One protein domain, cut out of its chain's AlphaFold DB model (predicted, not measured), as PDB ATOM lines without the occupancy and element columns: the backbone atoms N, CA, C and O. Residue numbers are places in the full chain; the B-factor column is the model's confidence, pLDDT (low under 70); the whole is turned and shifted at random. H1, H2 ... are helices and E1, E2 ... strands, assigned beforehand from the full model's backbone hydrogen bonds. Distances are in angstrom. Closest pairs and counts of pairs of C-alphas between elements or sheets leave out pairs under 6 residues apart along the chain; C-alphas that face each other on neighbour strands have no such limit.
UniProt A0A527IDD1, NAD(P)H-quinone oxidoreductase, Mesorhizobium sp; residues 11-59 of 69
ATOM      1  N   MET A  11      -0.138 -26.807  -6.138       97.31
ATOM      2  CA  MET A  11       0.154 -28.061  -5.444       97.31
ATOM      3  C   MET A  11      -0.869 -29.143  -5.790       97.31
ATOM      4  O   MET A  11      -1.945 -28.856  -6.312       97.31
ATOM      5  N   THR A  12      -0.536 -30.393  -5.470       97.56
ATOM      6  CA  THR A  12      -1.511 -31.491  -5.463       97.56
ATOM      7  C   THR A  12      -2.144 -31.601  -4.078       97.56
ATOM      8  O   THR A  12      -1.421 -31.657  -3.085       97.56
ATOM      9  N   ALA A  13      -3.471 -31.676  -4.017       96.62
ATOM     10  CA  ALA A  13      -4.247 -31.937  -2.807       96.62
ATOM     11  C   ALA A  13      -5.153 -33.159  -3.017       96.62
ATOM     12  O   ALA A  13      -5.576 -33.420  -4.140       96.62
ATOM     13  N   ILE A  14      -5.453 -33.916  -1.959       95.38
ATOM     14  CA  ILE A  14      -6.456 -34.988  -2.024       95.38
ATOM     15  C   ILE A  14      -7.804 -34.410  -1.610       95.38
ATOM     16  O   ILE A  14      -7.966 -34.003  -0.465       95.38
ATOM     17  N   ALA A  15      -8.762 -34.411  -2.530       93.75
ATOM     18  CA  ALA A  15     -10.091 -33.865  -2.312       93.75
ATOM     19  C   ALA A  15     -11.152 -34.959  -2.165       93.75
ATOM     20  O   ALA A  15     -11.020 -36.069  -2.695       93.75
ATOM     21  N   ILE A  16     -12.231 -34.616  -1.461       93.00
ATOM     22  CA  ILE A  16     -13.452 -35.411  -1.333       93.00
ATOM     23  C   ILE A  16     -14.528 -34.696  -2.154       93.00
ATOM     24  O   ILE A  16     -15.186 -33.788  -1.659       93.00
ATOM     25  N   SER A  17     -14.723 -35.095  -3.414       86.00
ATOM     26  CA  SER A  17     -15.691 -34.416  -4.298       86.00
ATOM     27  C   SER A  17     -17.150 -34.634  -3.877       86.00
ATOM     28  O   SER A  17     -18.035 -33.871  -4.247       86.00
ATOM     29  N   GLN A  18     -17.407 -35.722  -3.151       92.25
ATOM     30  CA  GLN A  18     -18.708 -36.097  -2.608       92.25
ATOM     31  C   GLN A  18     -18.527 -37.126  -1.480       92.25
ATOM     32  O   GLN A  18     -17.557 -37.894  -1.517       92.25
ATOM     33  N   PRO A  19     -19.464 -37.217  -0.516       95.00
ATOM     34  CA  PRO A  19     -19.442 -38.270   0.493       95.00
ATOM     35  C   PRO A  19     -19.401 -39.671  -0.133       95.00
ATOM     36  O   PRO A  19     -20.148 -39.964  -1.070       95.00
ATOM     37  N   GLY A  20     -18.556 -40.571   0.383       95.69
ATOM     38  CA  GLY A  20     -18.538 -41.948  -0.115       95.69
ATOM     39  C   GLY A  20     -17.416 -42.872   0.361       95.69
ATOM     40  O   GLY A  20     -16.713 -42.655   1.356       95.69
ATOM     41  N   GLY A  21     -17.288 -43.985  -0.370       95.88
ATOM     42  CA  GLY A  21     -16.221 -44.971  -0.195       95.88
ATOM     43  C   GLY A  21     -14.848 -44.440  -0.636       95.88
ATOM     44  O   GLY A  21     -14.752 -43.337  -1.155       95.88
ATOM     45  N   PRO A  22     -13.759 -45.210  -0.479       95.62
ATOM     46  CA  PRO A  22     -12.395 -44.712  -0.698       95.62
ATOM     47  C   PRO A  22     -12.123 -44.082  -2.072       95.62
ATOM     48  O   PRO A  22     -11.327 -43.158  -2.159       95.62
ATOM     49  N   LYS A  23     -12.816 -44.532  -3.129       95.94
ATOM     50  CA  LYS A  23     -12.626 -44.057  -4.513       95.94
ATOM     51  C   LYS A  23     -13.051 -42.602  -4.762       95.94
ATOM     52  O   LYS A  23     -12.827 -42.096  -5.860       95.94
ATOM     53  N   VAL A  24     -13.683 -41.945  -3.787       95.88
ATOM     54  CA  VAL A  24     -14.011 -40.512  -3.880       95.88
ATOM     55  C   VAL A  24     -12.823 -39.613  -3.530       95.88
ATOM     56  O   VAL A  24     -12.872 -38.432  -3.845       95.88
ATOM     57  N   LEU A  25     -11.766 -40.159  -2.911       95.56
ATOM     58  CA  LEU A  25     -10.512 -39.440  -2.682       95.56
ATOM     59  C   LEU A  25      -9.744 -39.358  -3.997       95.56
ATOM     60  O   LEU A  25      -9.322 -40.389  -4.533       95.56
ATOM     61  N   LYS A  26      -9.571 -38.147  -4.520       95.75
ATOM     62  CA  LYS A  26      -8.885 -37.919  -5.795       95.75
ATOM     63  C   LYS A  26      -7.855 -36.801  -5.674       95.75
ATOM     64  O   LYS A  26      -8.103 -35.841  -4.949       95.75
ATOM     65  N   PRO A  27      -6.711 -36.913  -6.370       96.62
ATOM     66  CA  PRO A  27      -5.790 -35.798  -6.487       96.62
ATOM     67  C   PRO A  27      -6.418 -34.676  -7.317       96.62
ATOM     68  O   PRO A  27      -6.993 -34.918  -8.378       96.62
ATOM     69  N   GLU A  28      -6.254 -33.451  -6.843       96.31
ATOM     70  CA  GLU A  28      -6.627 -32.210  -7.510       96.31
ATOM     71  C   GLU A  28      -5.442 -31.246  -7.509       96.31
ATOM     72  O   GLU A  28      -4.585 -31.287  -6.626       96.31
ATOM     73  N   THR A  29      -5.401 -30.351  -8.493       97.50
ATOM     74  CA  THR A  29      -4.439 -29.248  -8.528       97.50
ATOM     75  C   THR A  29      -5.059 -28.006  -7.899       97.50
ATOM     76  O   THR A  29      -6.086 -27.527  -8.375       97.50
ATOM     77  N   ARG A  30      -4.425 -27.455  -6.860       95.56
ATOM     78  CA  ARG A  30      -4.874 -26.244  -6.149       95.56
ATOM     79  C   ARG A  30      -3.757 -25.216  -6.040       95.56
ATOM     80  O   ARG A  30      -2.598 -25.565  -6.233       95.56
ATOM     81  N   ASP A  31      -4.093 -23.960  -5.767       96.50
ATOM     82  CA  ASP A  31      -3.088 -22.938  -5.457       96.50
ATOM     83  C   ASP A  31      -2.335 -23.284  -4.172       96.50
ATOM     84  O   ASP A  31      -2.914 -23.824  -3.227       96.50
ATOM     85  N   VAL A  32      -1.032 -22.996  -4.138       96.75
ATOM     86  CA  VAL A  32      -0.283 -23.057  -2.878       96.75
ATOM     87  C   VAL A  32      -0.790 -21.932  -1.969       96.75
ATOM     88  O   VAL A  32      -0.824 -20.782  -2.412       96.75
ATOM     89  N   PRO A  33      -1.187 -22.224  -0.716       94.38
ATOM     90  CA  PRO A  33      -1.728 -21.206   0.171       94.38
ATOM     91  C   PRO A  33      -0.658 -20.190   0.576       94.38
ATOM     92  O   PRO A  33       0.504 -20.535   0.807       94.38
ATOM     93  N   THR A  34      -1.079 -18.936   0.720       94.00
ATOM     94  CA  THR A  34      -0.255 -17.872   1.301       94.00
ATOM     95  C   THR A  34      -0.559 -17.791   2.796       94.00
ATOM     96  O   THR A  34      -1.705 -17.502   3.138       94.00
ATOM     97  N   PRO A  35       0.419 -18.030   3.687       93.62
ATOM     98  CA  PRO A  35       0.186 -17.947   5.126       93.62
ATOM     99  C   PRO A  35      -0.129 -16.504   5.546       93.62
ATOM    100  O   PRO A  35       0.537 -15.560   5.111       93.62
ATOM    101  N   GLY A  36      -1.134 -16.342   6.405       93.69
ATOM    102  CA  GLY A  36      -1.465 -15.085   7.065       93.69
ATOM    103  C   GLY A  36      -0.566 -14.780   8.274       93.69
ATOM    104  O   GLY A  36       0.410 -15.487   8.551       93.69
ATOM    105  N   PRO A  37      -0.872 -13.710   9.029       96.25
ATOM    106  CA  PRO A  37      -0.132 -13.366  10.239       96.25
ATOM    107  C   PRO A  37      -0.152 -14.504  11.269       96.25
ATOM    108  O   PRO A  37      -1.214 -14.940  11.700       96.25
ATOM    109  N   GLY A  38       1.031 -14.958  11.688       96.56
ATOM    110  CA  GLY A  38       1.180 -16.039  12.672       96.56
ATOM    111  C   GLY A  38       1.096 -17.458  12.097       96.56
ATOM    112  O   GLY A  38       1.291 -18.416  12.841       96.56
ATOM    113  N   GLU A  39       0.867 -17.609  10.794       95.62
ATOM    114  CA  GLU A  39       0.855 -18.903  10.111       95.62
ATOM    115  C   GLU A  39       2.205 -19.200   9.444       95.62
ATOM    116  O   GLU A  39       3.021 -18.311   9.187       95.62
ATOM    117  N   VAL A  40       2.450 -20.475   9.137       95.62
ATOM    118  CA  VAL A  40       3.640 -20.927   8.406       95.62
ATOM    119  C   VAL A  40       3.240 -21.813   7.234       95.62
ATOM    120  O   VAL A  40       2.292 -22.589   7.324       95.62
ATOM    121  N   LEU A  41       3.996 -21.734   6.139       95.25
ATOM    122  CA  LEU A  41       3.833 -22.634   5.001       95.25
ATOM    123  C   LEU A  41       4.762 -23.844   5.149       95.25
ATOM    124  O   LEU A  41       5.981 -23.694   5.248       95.25
ATOM    125  N   ILE A  42       4.188 -25.047   5.129       94.62
ATOM    126  CA  ILE A  42       4.918 -26.310   5.285       94.62
ATOM    127  C   ILE A  42       4.838 -27.106   3.983       94.62
ATOM    128  O   ILE A  42       3.756 -27.418   3.491       94.62
ATOM    129  N   ARG A  43       5.996 -27.511   3.451       95.25
ATOM    130  CA  ARG A  43       6.055 -28.505   2.372       95.25
ATOM    131  C   ARG A  43       5.859 -29.901   2.963       95.25
ATOM    132  O   ARG A  43       6.772 -30.437   3.590       95.25
ATOM    133  N   VAL A  44       4.683 -30.486   2.749       95.81
ATOM    134  CA  VAL A  44       4.338 -31.830   3.237       95.81
ATOM    135  C   VAL A  44       5.194 -32.884   2.526       95.81
ATOM    136  O   VAL A  44       5.111 -33.040   1.311       95.81
ATOM    137  N   HIS A  45       6.028 -33.606   3.280       96.25
ATOM    138  CA  HIS A  45       6.797 -34.749   2.765       96.25
ATOM    139  C   HIS A  45       6.056 -36.081   2.958       96.25
ATOM    140  O   HIS A  45       6.133 -36.963   2.110       96.25
ATOM    141  N   ALA A  46       5.316 -36.201   4.061       97.06
ATOM    142  CA  ALA A  46       4.474 -37.342   4.387       97.06
ATOM    143  C   ALA A  46       3.247 -36.866   5.177       97.06
ATOM    144  O   ALA A  46       3.321 -35.858   5.882       97.06
ATOM    145  N   ALA A  47       2.143 -37.605   5.075       96.19
ATOM    146  CA  ALA A  47       0.926 -37.377   5.846       96.19
ATOM    147  C   ALA A  47       0.506 -38.672   6.554       96.19
ATOM    148  O   ALA A  47       0.619 -39.761   5.987       96.19
ATOM    149  N   GLY A  48       0.036 -38.550   7.794       97.00
ATOM    150  CA  GLY A  48      -0.577 -39.661   8.520       97.00
ATOM    151  C   GLY A  48      -2.025 -39.869   8.080       97.00
ATOM    152  O   GLY A  48      -2.716 -38.901   7.781       97.00
ATOM    153  N   VAL A  49      -2.479 -41.122   8.072       96.12
ATOM    154  CA  VAL A  49      -3.888 -41.479   7.850       96.12
ATOM    155  C   VAL A  49      -4.507 -41.858   9.186       96.12
ATOM    156  O   VAL A  49      -3.998 -42.737   9.883       96.12
ATOM    157  N   ASN A  50      -5.621 -41.223   9.528       95.12
ATOM    158  CA  ASN A  50      -6.302 -41.375  10.803       95.12
ATOM    159  C   ASN A  50      -7.760 -41.822  10.612       95.12
ATOM    160  O   ASN A  50      -8.370 -41.691   9.551       95.12
ATOM    161  N   ARG A  51      -8.368 -42.352  11.680       95.50
ATOM    162  CA  ARG A  51      -9.778 -42.778  11.659       95.50
ATOM    163  C   ARG A  51     -10.771 -41.639  11.330       95.50
ATOM    164  O   ARG A  51     -11.737 -41.935  10.622       95.50
ATOM    165  N   PRO A  52     -10.592 -40.383  11.794       92.94
ATOM    166  CA  PRO A  52     -11.477 -39.272  11.431       92.94
ATOM    167  C   PRO A  52     -11.566 -39.005   9.925       92.94
ATOM    168  O   PRO A  52     -12.659 -38.722   9.442       92.94
ATOM    169  N   ASP A  53     -10.490 -39.219   9.163       93.56
ATOM    170  CA  ASP A  53     -10.461 -39.020   7.706       93.56
ATOM    171  C   ASP A  53     -11.526 -39.875   7.002       93.56
ATOM    172  O   ASP A  53     -12.195 -39.451   6.056       93.56
ATOM    173  N   VAL A  54     -11.749 -41.093   7.508       95.06
ATOM    174  CA  VAL A  54     -12.791 -41.997   7.007       95.06
ATOM    175  C   VAL A  54     -14.184 -41.432   7.273       95.06
ATOM    176  O   VAL A  54     -15.066 -41.570   6.424       95.06
ATOM    177  N   GLN A  55     -14.395 -40.817   8.437       95.00
ATOM    178  CA  GLN A  55     -15.687 -40.245   8.814       95.00
ATOM    179  C   GLN A  55     -15.974 -38.958   8.036       95.00
ATOM    180  O   GLN A  55     -17.093 -38.798   7.551       95.00
ATOM    181  N   GLN A  56     -14.963 -38.112   7.830       93.75
ATOM    182  CA  GLN A  56     -15.069 -36.911   7.002       93.75
ATOM    183  C   GLN A  56     -15.359 -37.275   5.540       93.75
ATOM    184  O   GLN A  56     -16.338 -36.795   4.977       93.75
ATOM    185  N   ARG A  57     -14.622 -38.235   4.954       95.19
ATOM    186  CA  ARG A  57     -14.892 -38.746   3.593       95.19
ATOM    187  C   ARG A  57     -16.297 -39.330   3.439       95.19
ATOM    188  O   ARG A  57     -16.884 -39.247   2.365       95.19
ATOM    189  N   LYS A  58     -16.853 -39.941   4.487       95.69
ATOM    190  CA  LYS A  58     -18.234 -40.454   4.492       95.69
ATOM    191  C   LYS A  58     -19.294 -39.358   4.679       95.69
ATOM    192  O   LYS A  58     -20.475 -39.682   4.623       95.69
ATOM    193  N   GLY A  59     -18.900 -38.105   4.918       93.50
ATOM    194  CA  GLY A  59     -19.811 -36.994   5.217       93.50
ATOM    195  C   GLY A  59     -20.389 -37.017   6.638       93.50
ATOM    196  O   GLY A  59     -21.316 -36.275   6.931       93.50
TER     197      GLY A  59
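AT A GLANCE: This is residues 11 to 59 of the 69 residues of the protein "NAD(P)H-quinone oxidoreductase" of Mesorhizobium sp (UniProt A0A527IDD1). A twisted two-strand hairpin, E1 and E2, forms one side of an open, loose frame, and a long loop, residues 32 to 50, swings out from one end of it and comes back to a short helix, H1, near the hairpin's other end. Residues 34 to 40 stick out where this loop folds back. The printed part has 49 residues with two named strands and one named helix, in the order E1, E2, H1; the sheet, in the order E1 - E2, is antiparallel. The class is mixed, helices and strands, with under half of the residues in named elements. The whole is loose, with a radius of gyration of the C-alphas of 13.0 A, and elongated, spanning 35 by 22 by 20 A.

HOW THE PARTS SIT: E1, residues 11 to 16, and E2, residues 25 to 31, are a hairpin of antiparallel neighbours, with 138 degrees between their directions. N 11 and O 30 are within hydrogen-bond range at 2.8 A, and N 26 and O 15 at 3.1 A. The closest C-alphas of E1 and H1, residues 51 to 57, are those of Ile 16 and Arg 57, 6.1 A apart. In H1, 2 of 3 O i to N i+4 pairs are within hydrogen-bond range.

IN THESE COORDINATES: E1 begins at C-alpha 11, (0.154, -28.061, -5.444), and is 16.0 A long from first to last C-alpha. E2 measures 18.3 A and ends at C-alpha 31, (-3.088, -22.938, -5.457). H1 measures 10.4 A and ends at C-alpha 57, (-14.892, -38.746, 3.593).

THE WHOLE: The C-alphas of Gly 21 and Pro 37, the two farthest apart, are 37.0 A from each other. The link from E1 to E2 is short, with 8 residues, and the one from E2 to H1 is long, with 19. Residues 34 to 40 stand free, and so do residues 44 to 53, of which 51 to 53 belong to H1. The printed part has no cut, its mean pLDDT is 95.2, and no printed residue is under 70.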